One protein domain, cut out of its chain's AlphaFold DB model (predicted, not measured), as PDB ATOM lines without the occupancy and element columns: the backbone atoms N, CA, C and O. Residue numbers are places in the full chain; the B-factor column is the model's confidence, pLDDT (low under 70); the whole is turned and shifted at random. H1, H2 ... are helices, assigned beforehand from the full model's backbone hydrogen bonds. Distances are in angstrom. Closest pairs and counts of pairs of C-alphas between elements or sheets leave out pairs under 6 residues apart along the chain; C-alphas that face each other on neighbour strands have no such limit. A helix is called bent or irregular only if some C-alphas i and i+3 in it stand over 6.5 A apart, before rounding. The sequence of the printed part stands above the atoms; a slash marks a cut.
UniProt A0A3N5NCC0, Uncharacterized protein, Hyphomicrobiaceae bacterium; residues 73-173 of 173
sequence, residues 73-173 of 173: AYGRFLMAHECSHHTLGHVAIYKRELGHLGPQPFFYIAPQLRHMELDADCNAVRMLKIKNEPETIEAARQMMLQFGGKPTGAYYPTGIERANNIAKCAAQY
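This is residues 73 to 173 of the 173 residues of an uncharacterized protein of Hyphomicrobiaceae bacterium (UniProt A0A3N5NCC0). One long helix, H3, runs through the middle; the H4 and H5 hairpin packs on its later part, H1 crosses it, and short H2 runs loosely beside its earlier part. The printed part has 101 residues, with five named helices, H1 to H5 in order, and no named strand: all helix. It is compact, with a radius of gyration of the C-alphas of 13.7 A, and spans 42 by 28 by 22 A.

H1, residues 73 to 87, begins at C-alpha 73 (-9.644, -21.301, 23.628). H2 is residues 90 to 98. H3, residues 106 to 130, measures 36.0 A and is only just irregular: C-alphas 108 and 111 are 6.7 A apart. H4 is residues 134 to 147; H5, residues 159 to 172, ends at C-alpha 172 (-26.261, -18.861, 36.137).

H3, H4 and H5 form an up-and-down bundle, each running against the one before. H1 touches H3 at a steep tilt of 64 degrees, closest at C-alphas 80 and 124, 4.8 A. Helix O i to N i+4 pairs are within hydrogen-bond range throughout H1, H2 and H5, 18 of 21 in H3 and 9 of 10 in H4.

The printed part has no cut. The H4 to H5 link is long, 11 residues. Residues 97 to 108 are under pLDDT 70.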
ATOM      1  N   ALA A  73      -8.533 -21.428  22.690       98.19
ATOM      2  CA  ALA A  73      -9.644 -21.301  23.628       98.19
ATOM      3  C   ALA A  73      -9.805 -19.849  24.109       98.19
ATOM      4  O   ALA A  73     -10.880 -19.273  23.993       98.19
ATOM      5  N   TYR A  74      -8.734 -19.195  24.561       98.00
ATOM      6  CA  TYR A  74      -8.845 -17.800  24.993       98.00
ATOM      7  C   TYR A  74      -9.176 -16.845  23.835       98.00
ATOM      8  O   TYR A  74     -10.007 -15.954  23.984       98.00
ATOM      9  N   GLY A  75      -8.600 -17.068  22.653       97.62
ATOM     10  CA  GLY A  75      -8.936 -16.296  21.459       97.62
ATOM     11  C   GLY A  75     -10.408 -16.430  21.047       97.62
ATOM     12  O   GLY A  75     -11.046 -15.449  20.672       97.62
ATOM     13  N   ARG A  76     -10.994 -17.621  21.204       98.50
ATOM     14  CA  ARG A  76     -12.434 -17.852  21.026       98.50
ATOM     15  C   ARG A  76     -13.279 -17.082  22.037       98.50
ATOM     16  O   ARG A  76     -14.272 -16.475  21.643       98.50
ATOM     17  N   PHE A  77     -12.868 -17.044  23.304       98.69
ATOM     18  CA  PHE A  77     -13.525 -16.192  24.295       98.69
ATOM     19  C   PHE A  77     -13.490 -14.716  23.883       98.69
ATOM     20  O   PHE A  77     -14.531 -14.066  23.921       98.69
ATOM     21  N   LEU A  78     -12.340 -14.207  23.425       98.25
ATOM     22  CA  LEU A  78     -12.227 -12.825  22.948       98.25
ATOM     23  C   LEU A  78     -13.153 -12.554  21.757       98.25
ATOM     24  O   LEU A  78     -13.849 -11.548  21.753       98.25
ATOM     25  N   MET A  79     -13.263 -13.472  20.793       98.62
ATOM     26  CA  MET A  79     -14.218 -13.324  19.685       98.62
ATOM     27  C   MET A  79     -15.675 -13.202  20.163       98.62
ATOM     28  O   MET A  79     -16.430 -12.396  19.614       98.62
ATOM     29  N   ALA A  80     -16.078 -13.977  21.176       98.75
ATOM     30  CA  ALA A  80     -17.410 -13.884  21.779       98.75
ATOM     31  C   ALA A  80     -17.588 -12.593  22.603       98.75
ATOM     32  O   ALA A  80     -18.651 -11.970  22.577       98.75
ATOM     33  N   HIS A  81     -16.545 -12.171  23.312       98.69
ATOM     34  CA  HIS A  81     -16.514 -10.946  24.106       98.69
ATOM     35  C   HIS A  81     -16.654  -9.697  23.227       98.69
ATOM     36  O   HIS A  81     -17.557  -8.891  23.431       98.69
ATOM     37  N   GLU A  82     -15.863  -9.594  22.162       98.19
ATOM     38  CA  GLU A  82     -15.969  -8.497  21.199       98.19
ATOM     39  C   GLU A  82     -17.331  -8.484  20.484       98.19
ATOM     40  O   GLU A  82     -17.991  -7.453  20.333       98.19
ATOM     41  N   CYS A  83     -17.847  -9.662  20.138       98.31
ATOM     42  CA  CYS A  83     -19.206  -9.786  19.621       98.31
ATOM     43  C   CYS A  83     -20.269  -9.218  20.588       98.31
ATOM     44  O   CYS A  83     -21.258  -8.601  20.169       98.31
ATOM     45  N   SER A  84     -20.047  -9.391  21.891       98.31
ATOM     46  CA  SER A  84     -20.925  -8.879  22.939       98.31
ATOM     47  C   SER A  84     -20.905  -7.351  23.005       98.31
ATOM     48  O   SER A  84     -21.967  -6.747  23.145       98.31
ATOM     49  N   HIS A  85     -19.749  -6.703  22.821       97.69
ATOM     50  CA  HIS A  85     -19.670  -5.236  22.782       97.69
ATOM     51  C   HIS A  85     -20.526  -4.620  21.673       97.69
ATOM     52  O   HIS A  85     -21.160  -3.582  21.884       97.69
ATOM     53  N   HIS A  86     -20.599  -5.261  20.506       96.12
ATOM     54  CA  HIS A  86     -21.511  -4.837  19.443       96.12
ATOM     55  C   HIS A  86     -22.971  -5.144  19.785       96.12
ATOM     56  O   HIS A  86     -23.822  -4.260  19.701       96.12
ATOM     57  N   THR A  87     -23.258  -6.373  20.224       96.00
ATOM     58  CA  THR A  87     -24.626  -6.841  20.520       96.00
ATOM     59  C   THR A  87     -25.306  -6.024  21.622       96.00
ATOM     60  O   THR A  87     -26.503  -5.757  21.550       96.00
ATOM     61  N   LEU A  88     -24.542  -5.601  22.629       95.69
ATOM     62  CA  LEU A  88     -25.022  -4.798  23.756       95.69
ATOM     63  C   LEU A  88     -24.979  -3.284  23.477       95.69
ATOM     64  O   LEU A  88     -25.367  -2.485  24.326       95.69
ATOM     65  N   GLY A  89     -24.514  -2.865  22.296       93.44
ATOM     66  CA  GLY A  89     -24.432  -1.455  21.910       93.44
ATOM     67  C   GLY A  89     -23.299  -0.672  22.584       93.44
ATOM     68  O   GLY A  89     -23.275   0.555  22.485       93.44
ATOM     69  N   HIS A  90     -22.338  -1.343  23.230       93.62
ATOM     70  CA  HIS A  90     -21.208  -0.695  23.907       93.62
ATOM     71  C   HIS A  90     -20.373   0.149  22.941       93.62
ATOM     72  O   HIS A  90     -20.016   1.276  23.274       93.62
ATOM     73  N   VAL A  91     -20.130  -0.342  21.718       90.00
ATOM     74  CA  VAL A  91     -19.371   0.398  20.688       90.00
ATOM     75  C   VAL A  91     -20.087   1.695  20.292       90.00
ATOM     76  O   VAL A  91     -19.464   2.752  20.185       90.00
ATOM     77  N   ALA A  92     -21.412   1.645  20.129       87.00
ATOM     78  CA  ALA A  92     -22.217   2.818  19.792       87.00
ATOM     79  C   ALA A  92     -22.259   3.839  20.940       87.00
ATOM     80  O   ALA A  92     -22.111   5.037  20.695       87.00
ATOM     81  N   ILE A  93     -22.415   3.373  22.185       84.12
ATOM     82  CA  ILE A  93     -22.376   4.228  23.381       84.12
ATOM     83  C   ILE A  93     -21.004   4.893  23.497       84.12
ATOM     84  O   ILE A  93     -20.929   6.112  23.645       84.12
ATOM     85  N   TYR A  94     -19.921   4.124  23.348       81.62
ATOM     86  CA  TYR A  94     -18.564   4.658  23.396       81.62
ATOM     87  C   TYR A  94     -18.358   5.745  22.335       81.62
ATOM     88  O   TYR A  94     -17.936   6.850  22.665       81.62
ATOM     89  N   LYS A  95     -18.742   5.492  21.076       80.69
ATOM     90  CA  LYS A  95     -18.631   6.481  19.991       80.69
ATOM     91  C   LYS A  95     -19.450   7.750  20.260       80.69
ATOM     92  O   LYS A  95     -18.948   8.847  20.031       80.69
ATOM     93  N   ARG A  96     -20.700   7.611  20.718       77.50
ATOM     94  CA  ARG A  96     -21.633   8.734  20.911       77.50
ATOM     95  C   ARG A  96     -21.293   9.591  22.126       77.50
ATOM     96  O   ARG A  96     -21.410  10.805  22.036       77.50
ATOM     97  N   GLU A  97     -20.952   8.959  23.243       67.31
ATOM     98  CA  GLU A  97     -20.945   9.604  24.565       67.31
ATOM     99  C   GLU A  97     -19.543   9.743  25.157       67.31
ATOM    100  O   GLU A  97     -19.319  10.604  26.008       67.31
ATOM    101  N   LEU A  98     -18.593   8.906  24.724       64.75
ATOM    102  CA  LEU A  98     -17.257   8.830  25.322       64.75
ATOM    103  C   LEU A  98     -16.144   9.262  24.356       64.75
ATOM    104  O   LEU A  98     -15.145   9.822  24.795       64.75
ATOM    105  N   GLY A  99     -16.323   9.087  23.044       61.19
ATOM    106  CA  GLY A  99     -15.305   9.373  22.024       61.19
ATOM    107  C   GLY A  99     -14.981  10.858  21.824       61.19
ATOM    108  O   GLY A  99     -13.958  11.186  21.232       61.19
ATOM    109  N   HIS A 100     -15.826  11.763  22.330       61.88
ATOM    110  CA  HIS A 100     -15.616  13.217  22.284       61.88
ATOM    111  C   HIS A 100     -15.025  13.794  23.583       61.88
ATOM    112  O   HIS A 100     -14.851  15.006  23.713       61.88
ATOM    113  N   LEU A 101     -14.795  12.958  24.598       56.97
ATOM    114  CA  LEU A 101     -14.300  13.393  25.896       56.97
ATOM    115  C   LEU A 101     -12.779  13.618  25.805       56.97
ATOM    116  O   LEU A 101     -12.029  12.697  25.503       56.97
ATOM    117  N   GLY A 102     -12.326  14.860  26.030       52.44
ATOM    118  CA  GLY A 102     -10.898  15.222  26.058       52.44
ATOM    119  C   GLY A 102     -10.125  14.556  27.213       52.44
ATOM    120  O   GLY A 102     -10.626  13.643  27.847       52.44
ATOM    121  N   PRO A 103      -8.913  15.001  27.578       52.44
ATOM    122  CA  PRO A 103      -8.088  14.300  28.567       52.44
ATOM    123  C   PRO A 103      -8.506  14.453  30.052       52.44
ATOM    124  O   PRO A 103      -7.777  14.046  30.949       52.44
ATOM    125  N   GLN A 104      -9.645  15.080  30.352       42.94
ATOM    126  CA  GLN A 104     -10.122  15.335  31.724       42.94
ATOM    127  C   GLN A 104     -11.351  14.521  32.197       42.94
ATOM    128  O   GLN A 104     -11.490  14.359  33.409       42.94
ATOM    129  N   PRO A 105     -12.226  13.944  31.347       53.62
ATOM    130  CA  PRO A 105     -13.388  13.172  31.806       53.62
ATOM    131  C   PRO A 105     -13.082  11.729  32.241       53.62
ATOM    132  O   PRO A 105     -14.007  10.987  32.563       53.62
ATOM    133  N   PHE A 106     -11.812  11.312  32.281       54.03
ATOM    134  CA  PHE A 106     -11.406   9.913  32.486       54.03
ATOM    135  C   PHE A 106     -11.883   9.273  33.803       54.03
ATOM    136  O   PHE A 106     -12.098   8.064  33.853       54.03
ATOM    137  N   PHE A 107     -12.116  10.055  34.860       52.16
ATOM    138  CA  PHE A 107     -12.707   9.523  36.096       52.16
ATOM    139  C   PHE A 107     -14.179   9.119  35.927       52.16
ATOM    140  O   PHE A 107     -14.627   8.172  36.569       52.16
ATOM    141  N   TYR A 108     -14.928   9.799  35.055       57.72
ATOM    142  CA  TYR A 108     -16.356   9.543  34.851       57.72
ATOM    143  C   TYR A 108     -16.621   8.359  33.919       57.72
ATOM    144  O   TYR A 108     -17.677   7.740  34.013       57.72
ATOM    145  N   ILE A 109     -15.667   8.010  33.050       71.94
ATOM    146  CA  ILE A 109     -15.836   6.895  32.106       71.94
ATOM    147  C   ILE A 109     -15.519   5.541  32.745       71.94
ATOM    148  O   ILE A 109     -16.065   4.528  32.322       71.94
ATOM    149  N   ALA A 110     -14.669   5.513  33.777       75.06
ATOM    150  CA  ALA A 110     -14.197   4.276  34.396       75.06
ATOM    151  C   ALA A 110     -15.336   3.371  34.921       75.06
ATOM    152  O   ALA A 110     -15.315   2.177  34.619       75.06
ATOM    153  N   PRO A 111     -16.368   3.880  35.631       83.25
ATOM    154  CA  PRO A 111     -17.498   3.046  36.044       83.25
ATOM    155  C   PRO A 111     -18.270   2.458  34.860       83.25
ATOM    156  O   PRO A 111     -18.691   1.303  34.917       83.25
ATOM    157  N   GLN A 112     -18.432   3.238  33.788       86.38
ATOM    158  CA  GLN A 112     -19.153   2.809  32.595       86.38
ATOM    159  C   GLN A 112     -18.366   1.741  31.825       86.38
ATOM    160  O   GLN A 112     -18.932   0.706  31.487       86.38
ATOM    161  N   LEU A 113     -17.062   1.946  31.611       87.06
ATOM    162  CA  LEU A 113     -16.177   0.958  30.984       87.06
ATOM    163  C   LEU A 113     -16.150  -0.341  31.792       87.06
ATOM    164  O   LEU A 113     -16.328  -1.417  31.234       87.06
ATOM    165  N   ARG A 114     -16.040  -0.244  33.123       92.25
ATOM    166  CA  ARG A 114     -16.134  -1.406  34.013       92.25
ATOM    167  C   ARG A 114     -17.432  -2.187  33.799       92.25
ATOM    168  O   ARG A 114     -17.386  -3.408  33.707       92.25
ATOM    169  N   HIS A 115     -18.578  -1.511  33.740       93.44
ATOM    170  CA  HIS A 115     -19.860  -2.181  33.523       93.44
ATOM    171  C   HIS A 115     -19.932  -2.855  32.149       93.44
ATOM    172  O   HIS A 115     -20.318  -4.018  32.073       93.44
ATOM    173  N   MET A 116     -19.488  -2.161  31.097       94.38
ATOM    174  CA  MET A 116     -19.473  -2.686  29.731       94.38
ATOM    175  C   MET A 116     -18.623  -3.957  29.604       94.38
ATOM    176  O   MET A 116     -19.069  -4.930  29.001       94.38
ATOM    177  N   GLU A 117     -17.430  -3.977  30.199       96.12
ATOM    178  CA  GLU A 117     -16.548  -5.152  30.183       96.12
ATOM    179  C   GLU A 117     -17.176  -6.350  30.915       96.12
ATOM    180  O   GLU A 117     -17.150  -7.476  30.417       96.12
ATOM    181  N   LEU A 118     -17.786  -6.122  32.084       97.81
ATOM    182  CA  LEU A 118     -18.419  -7.191  32.867       97.81
ATOM    183  C   LEU A 118     -19.694  -7.735  32.200       97.81
ATOM    184  O   LEU A 118     -19.969  -8.935  32.278       97.81
ATOM    185  N   ASP A 119     -20.456  -6.880  31.522       97.88
ATOM    186  CA  ASP A 119     -21.625  -7.297  30.749       97.88
ATOM    187  C   ASP A 119     -21.210  -8.105  29.513       97.88
ATOM    188  O   ASP A 119     -21.806  -9.150  29.223       97.88
ATOM    189  N   ALA A 120     -20.150  -7.667  28.824       98.38
ATOM    190  CA  ALA A 120     -19.577  -8.385  27.692       98.38
ATOM    191  C   ALA A 120     -19.034  -9.763  28.107       98.38
ATOM    192  O   ALA A 120     -19.309 -10.750  27.427       98.38
ATOM    193  N   ASP A 121     -18.369  -9.878  29.264       98.62
ATOM    194  CA  ASP A 121     -17.957 -11.171  29.837       98.62
ATOM    195  C   ASP A 121     -19.144 -12.129  30.012       98.62
ATOM    196  O   ASP A 121     -19.092 -13.290  29.601       98.62
ATOM    197  N   CYS A 122     -20.241 -11.655  30.601       98.69
ATOM    198  CA  CYS A 122     -21.404 -12.497  30.866       98.69
ATOM    199  C   CYS A 122     -22.152 -12.897  29.593       98.69
ATOM    200  O   CYS A 122     -22.639 -14.029  29.497       98.69
ATOM    201  N   ASN A 123     -22.242 -12.006  28.605       98.69
ATOM    202  CA  ASN A 123     -22.846 -12.336  27.320       98.69
ATOM    203  C   ASN A 123     -21.978 -13.326  26.521       98.69
ATOM    204  O   ASN A 123     -22.516 -14.305  26.000       98.69
ATOM    205  N   ALA A 124     -20.651 -13.165  26.542       98.75
ATOM    206  CA  ALA A 124     -19.713 -14.121  25.963       98.75
ATOM    207  C   ALA A 124     -19.868 -15.512  26.589       98.75
ATOM    208  O   ALA A 124     -20.013 -16.505  25.876       98.75
ATOM    209  N   VAL A 125     -19.935 -15.597  27.924       98.81
ATOM    210  CA  VAL A 125     -20.190 -16.861  28.632       98.81
ATOM    211  C   VAL A 125     -21.500 -17.498  28.171       98.81
ATOM    212  O   VAL A 125     -21.523 -18.692  27.872       98.81
ATOM    213  N   ARG A 126     -22.584 -16.723  28.043       98.56
ATOM    214  CA  ARG A 126     -23.864 -17.233  27.527       98.56
ATOM    215  C   ARG A 126     -23.718 -17.816  26.118       98.56
ATOM    216  O   ARG A 126     -24.218 -18.913  25.869       98.56
ATOM    217  N   MET A 127     -23.043 -17.113  25.206       98.50
ATOM    218  CA  MET A 127     -22.792 -17.598  23.841       98.50
ATOM    219  C   MET A 127     -21.991 -18.905  23.846       98.50
ATOM    220  O   MET A 127     -22.354 -19.855  23.152       98.50
ATOM    221  N   LEU A 128     -20.946 -18.985  24.671       98.50
ATOM    222  CA  LEU A 128     -20.097 -20.168  24.802       98.50
ATOM    223  C   LEU A 128     -20.852 -21.373  25.376       98.50
ATOM    224  O   LEU A 128     -20.671 -22.487  24.890       98.50
ATOM    225  N   LYS A 129     -21.758 -21.170  26.345       97.94
ATOM    226  CA  LYS A 129     -22.621 -22.253  26.847       97.94
ATOM    227  C   LYS A 129     -23.564 -22.780  25.767       97.94
ATOM    228  O   LYS A 129     -23.697 -23.990  25.632       97.94
ATOM    229  N   ILE A 130     -24.162 -21.898  24.961       97.62
ATOM    230  CA  ILE A 130     -25.020 -22.296  23.827       97.62
ATOM    231  C   ILE A 130     -24.234 -23.130  22.804       97.62
ATOM    232  O   ILE A 130     -24.780 -24.066  22.223       97.62
ATOM    233  N   LYS A 131     -22.953 -22.813  22.595       97.25
ATOM    234  CA  LYS A 131     -22.050 -23.559  21.706       97.25
ATOM    235  C   LYS A 131     -21.428 -24.802  22.354       97.25
ATOM    236  O   LYS A 131     -20.746 -25.547  21.660       97.25
ATOM    237  N   ASN A 132     -21.705 -25.051  23.637       97.69
ATOM    238  CA  ASN A 132     -21.142 -26.141  24.432       97.69
ATOM    239  C   ASN A 132     -19.598 -26.117  24.493       97.69
ATOM    240  O   ASN A 132     -18.954 -27.134  24.253       97.69
ATOM    241  N   GLU A 133     -19.020 -24.957  24.831       98.12
ATOM    242  CA  GLU A 133     -17.562 -24.721  24.917       98.12
ATOM    243  C   GLU A 133     -17.095 -24.399  26.357       98.12
ATOM    244  O   GLU A 133     -16.622 -23.289  26.640       98.12
ATOM    245  N   PRO A 134     -17.259 -25.324  27.323       97.69
ATOM    246  CA  PRO A 134     -16.895 -25.086  28.723       97.69
ATOM    247  C   PRO A 134     -15.391 -24.846  28.932       97.69
ATOM    248  O   PRO A 134     -15.006 -24.067  29.804       97.69
ATOM    249  N   GLU A 135     -14.532 -25.465  28.125       97.81
ATOM    250  CA  GLU A 135     -13.079 -25.265  28.162       97.81
ATOM    251  C   GLU A 135     -12.674 -23.841  27.769       97.81
ATOM    252  O   GLU A 135     -11.714 -23.299  28.314       97.81
ATOM    253  N   THR A 136     -13.439 -23.203  26.880       98.56
ATOM    254  CA  THR A 136     -13.218 -21.809  26.483       98.56
ATOM    255  C   THR A 136     -13.580 -20.842  27.614       98.56
ATOM    256  O   THR A 136     -12.840 -19.894  27.879       98.56
ATOM    257  N   ILE A 137     -14.663 -21.123  28.348       98.69
ATOM    258  CA  ILE A 137     -15.048 -20.362  29.547       98.69
ATOM    259  C   ILE A 137     -13.956 -20.463  30.622       98.69
ATOM    260  O   ILE A 137     -13.555 -19.451  31.202       98.69
ATOM    261  N   GLU A 138     -13.442 -21.668  30.876       98.56
ATOM    262  CA  GLU A 138     -12.397 -21.861  31.883       98.56
ATOM    263  C   GLU A 138     -11.063 -21.231  31.459       98.56
ATOM    264  O   GLU A 138     -10.410 -20.584  32.278       98.56
ATOM    265  N   ALA A 139     -10.677 -21.333  30.183       98.44
ATOM    266  CA  ALA A 139      -9.477 -20.677  29.664       98.44
ATOM    267  C   ALA A 139      -9.529 -19.153  29.857       98.44
ATOM    268  O   ALA A 139      -8.538 -18.551  30.276       98.44
ATOM    269  N   ALA A 140     -10.688 -18.536  29.618       98.31
ATOM    270  CA  ALA A 140     -10.905 -17.117  29.871       98.31
ATOM    271  C   ALA A 140     -10.748 -16.763  31.348       98.31
ATOM    272  O   ALA A 140      -9.998 -15.851  31.696       98.31
ATOM    273  N   ARG A 141     -11.395 -17.530  32.231       98.50
ATOM    274  CA  ARG A 141     -11.289 -17.332  33.677       98.50
ATOM    275  C   ARG A 141      -9.839 -17.425  34.153       98.50
ATOM    276  O   ARG A 141      -9.390 -16.572  34.916       98.50
ATOM    277  N   GLN A 142      -9.101 -18.431  33.689       98.31
ATOM    278  CA  GLN A 142      -7.691 -18.625  34.034       98.31
ATOM    279  C   GLN A 142      -6.807 -17.500  33.502       98.31
ATOM    280  O   GLN A 142      -5.940 -17.021  34.229       98.31
ATOM    281  N   MET A 143      -7.047 -17.028  32.277       96.75
ATOM    282  CA  MET A 143      -6.324 -15.880  31.736       96.75
ATOM    283  C   MET A 143      -6.562 -14.624  32.582       96.75
ATOM    284  O   MET A 143      -5.610 -13.950  32.966       96.75
ATOM    285  N   MET A 144      -7.811 -14.348  32.964       97.56
ATOM    286  CA  MET A 144      -8.140 -13.212  33.829       97.56
ATOM    287  C   MET A 144      -7.457 -13.315  35.202       97.56
ATOM    288  O   MET A 144      -6.934 -12.325  35.712       97.56
ATOM    289  N   LEU A 145      -7.347 -14.516  35.777       97.75
ATOM    290  CA  LEU A 145      -6.591 -14.720  37.018       97.75
ATOM    291  C   LEU A 145      -5.096 -14.387  36.883       97.75
ATOM    292  O   LEU A 145      -4.506 -13.928  37.861       97.75
ATOM    293  N   GLN A 146      -4.489 -14.547  35.701       95.31
ATOM    294  CA  GLN A 146      -3.081 -14.182  35.473       95.31
ATOM    295  C   GLN A 146      -2.848 -12.666  35.533       95.31
ATOM    296  O   GLN A 146      -1.794 -12.228  35.997       95.31
ATOM    297  N   PHE A 147      -3.835 -11.851  35.142       90.94
ATOM    298  CA  PHE A 147      -3.787 -10.398  35.355       90.94
ATOM    299  C   PHE A 147      -3.857 -10.030  36.848       90.94
ATOM    300  O   PHE A 147      -3.343  -8.987  37.267       90.94
ATOM    301  N   GLY A 148      -4.452 -10.891  37.679       94.00
ATOM    302  CA  GLY A 148      -4.524 -10.708  39.124       94.00
ATOM    303  C   GLY A 148      -5.283  -9.436  39.510       94.00
ATOM    304  O   GLY A 148      -6.328  -9.113  38.949       94.00
ATOM    305  N   GLY A 149      -4.757  -8.690  40.484       93.06
ATOM    306  CA  GLY A 149      -5.344  -7.418  40.925       93.06
ATOM    307  C   GLY A 149      -5.106  -6.235  39.978       93.06
ATOM    308  O   GLY A 149      -5.461  -5.111  40.327       93.06
ATOM    309  N   LYS A 150      -4.475  -6.444  38.815       88.94
ATOM    310  CA  LYS A 150      -4.216  -5.372  37.845       88.94
ATOM    311  C   LYS A 150      -5.419  -5.187  36.909       88.94
ATOM    312  O   LYS A 150      -6.061  -6.184  36.565       88.94
ATOM    313  N   PRO A 151      -5.721  -3.948  36.478       86.88
ATOM    314  CA  PRO A 151      -6.668  -3.690  35.392       86.88
ATOM    315  C   PRO A 151      -6.283  -4.436  34.109       86.88
ATOM    316  O   PRO A 151      -5.099  -4.553  33.792       86.88
ATOM    317  N   THR A 152      -7.285  -4.903  33.363       83.31
ATOM    318  CA  THR A 152      -7.112  -5.619  32.076       83.31
ATOM    319  C   THR A 152      -7.002  -4.689  30.859       83.31
ATOM    320  O   THR A 152      -6.880  -5.138  29.727       83.31
ATOM    321  N   GLY A 153      -7.004  -3.384  31.112       82.38
ATOM    322  CA  GLY A 153      -6.996  -2.287  30.154       82.38
ATOM    323  C   GLY A 153      -7.069  -0.965  30.920       82.38
ATOM    324  O   GLY A 153      -7.196  -0.959  32.152       82.38
ATOM    325  N   ALA A 154      -6.981   0.168  30.226       79.94
ATOM    326  CA  ALA A 154      -7.102   1.470  30.876       79.94
ATOM    327  C   ALA A 154      -8.494   1.607  31.520       79.94
ATOM    328  O   ALA A 154      -9.501   1.692  30.824       79.94
ATOM    329  N   TYR A 155      -8.537   1.631  32.858       78.81
ATOM    330  CA  TYR A 155      -9.766   1.732  33.663       78.81
ATOM    331  C   TYR A 155     -10.727   0.538  33.560       78.81
ATOM    332  O   TYR A 155     -11.866   0.616  34.021       78.81
ATOM    333  N   TYR A 156     -10.264  -0.570  32.988       85.81
ATOM    334  CA  TYR A 156     -11.030  -1.808  32.909       85.81
ATOM    335  C   TYR A 156     -11.057  -2.507  34.275       85.81
ATOM    336  O   TYR A 156     -10.187  -2.246  35.118       85.81
ATOM    337  N   PRO A 157     -12.024  -3.413  34.519       92.38
ATOM    338  CA  PRO A 157     -12.043  -4.191  35.745       92.38
ATOM    339  C   PRO A 157     -10.751  -5.007  35.896       92.38
ATOM    340  O   PRO A 157     -10.045  -5.316  34.923       92.38
ATOM    341  N   THR A 158     -10.432  -5.350  37.144       95.50
ATOM    342  CA  THR A 158      -9.244  -6.167  37.427       95.50
ATOM    343  C   THR A 158      -9.404  -7.584  36.887       95.50
ATOM    344  O   THR A 158     -10.520  -8.074  36.714       95.50
ATOM    345  N   GLY A 159      -8.286  -8.277  36.683       96.81
ATOM    346  CA  GLY A 159      -8.297  -9.689  36.305       96.81
ATOM    347  C   GLY A 159      -9.103 -10.569  37.269       96.81
ATOM    348  O   GLY A 159      -9.982 -11.317  36.851       96.81
ATOM    349  N   ILE A 160      -8.879 -10.430  38.580       98.00
ATOM    350  CA  ILE A 160      -9.627 -11.177  39.611       98.00
ATOM    351  C   ILE A 160     -11.127 -10.888  39.526       98.00
ATOM    352  O   ILE A 160     -11.949 -11.796  39.638       98.00
ATOM    353  N   GLU A 161     -11.493  -9.627  39.322       98.12
ATOM    354  CA  GLU A 161     -12.885  -9.221  39.205       98.12
ATOM    355  C   GLU A 161     -13.569  -9.841  37.983       98.12
ATOM    356  O   GLU A 161     -14.635 -10.445  38.128       98.12
ATOM    357  N   ARG A 162     -12.936  -9.769  36.807       98.44
ATOM    358  CA  ARG A 162     -13.446 -10.406  35.584       98.44
ATOM    359  C   ARG A 162     -13.524 -11.920  35.730       98.44
ATOM    360  O   ARG A 162     -14.547 -12.512  35.400       98.44
ATOM    361  N   ALA A 163     -12.508 -12.556  36.316       98.62
ATOM    362  CA  ALA A 163     -12.512 -13.996  36.578       98.62
ATOM    363  C   ALA A 163     -13.697 -14.422  37.466       98.62
ATOM    364  O   ALA A 163     -14.383 -15.403  37.168       98.62
ATOM    365  N   ASN A 164     -13.967 -13.672  38.538       98.50
ATOM    366  CA  ASN A 164     -15.105 -13.928  39.419       98.50
ATOM    367  C   ASN A 164     -16.442 -13.722  38.697       98.50
ATOM    368  O   ASN A 164     -17.372 -14.508  38.884       98.50
ATOM    369  N   ASN A 165     -16.539 -12.691  37.855       98.69
ATOM    370  CA  ASN A 165     -17.733 -12.415  37.065       98.69
ATOM    371  C   ASN A 165     -18.015 -13.518  36.030       98.69
ATOM    372  O   ASN A 165     -19.135 -14.023  35.968       98.69
ATOM    373  N   ILE A 166     -16.990 -13.971  35.301       98.75
ATOM    374  CA  ILE A 166     -17.072 -15.106  34.368       98.75
ATOM    375  C   ILE A 166     -17.569 -16.361  35.096       98.75
ATOM    376  O   ILE A 166     -18.522 -16.994  34.645       98.75
ATOM    377  N   ALA A 167     -16.980 -16.694  36.251       98.56
ATOM    378  CA  ALA A 167     -17.391 -17.854  37.045       98.56
ATOM    379  C   ALA A 167     -18.852 -17.755  37.510       98.56
ATOM    380  O   ALA A 167     -19.613 -18.718  37.398       98.56
ATOM    381  N   LYS A 168     -19.263 -16.576  37.994       98.44
ATOM    382  CA  LYS A 168     -20.643 -16.307  38.405       98.44
ATOM    383  C   LYS A 168     -21.614 -16.498  37.240       98.44
ATOM    384  O   LYS A 168     -22.609 -17.199  37.397       98.44
ATOM    385  N   CYS A 169     -21.331 -15.908  36.082       98.31
ATOM    386  CA  CYS A 169     -22.197 -16.012  34.911       98.31
ATOM    387  C   CYS A 169     -22.238 -17.441  34.349       98.31
ATOM    388  O   CYS A 169     -23.300 -17.907  33.936       98.31
ATOM    389  N   ALA A 170     -21.138 -18.194  34.433       97.62
ATOM    390  CA  ALA A 170     -21.098 -19.596  34.019       97.62
ATOM    391  C   ALA A 170     -21.996 -20.502  34.879       97.62
ATOM    392  O   ALA A 170     -22.517 -21.495  34.369       97.62
ATOM    393  N   ALA A 171     -22.197 -20.155  36.155       96.44
ATOM    394  CA  ALA A 171     -23.083 -20.870  37.073       96.44
ATOM    395  C   ALA A 171     -24.572 -20.489  36.938       96.44
ATOM    396  O   ALA A 171     -25.419 -21.188  37.487       96.44
ATOM    397  N   GLN A 172     -24.891 -19.376  36.267       92.44
ATOM    398  CA  GLN A 172     -26.261 -18.861  36.137       92.44
ATOM    399  C   GLN A 172     -26.950 -19.262  34.832       92.44
ATOM    400  O   GLN A 172     -28.157 -19.503  34.832       92.44
ATOM    401  N   TYR A 173     -26.202 -19.278  33.727       78.38
ATOM    402  CA  TYR A 173     -26.664 -19.825  32.446       78.38
ATOM    403  C   TYR A 173     -26.535 -21.345  32.424       78.38
ATOM    404  O   TYR A 173     -26.864 -21.971  31.399       78.38
TER     405      TYR A 173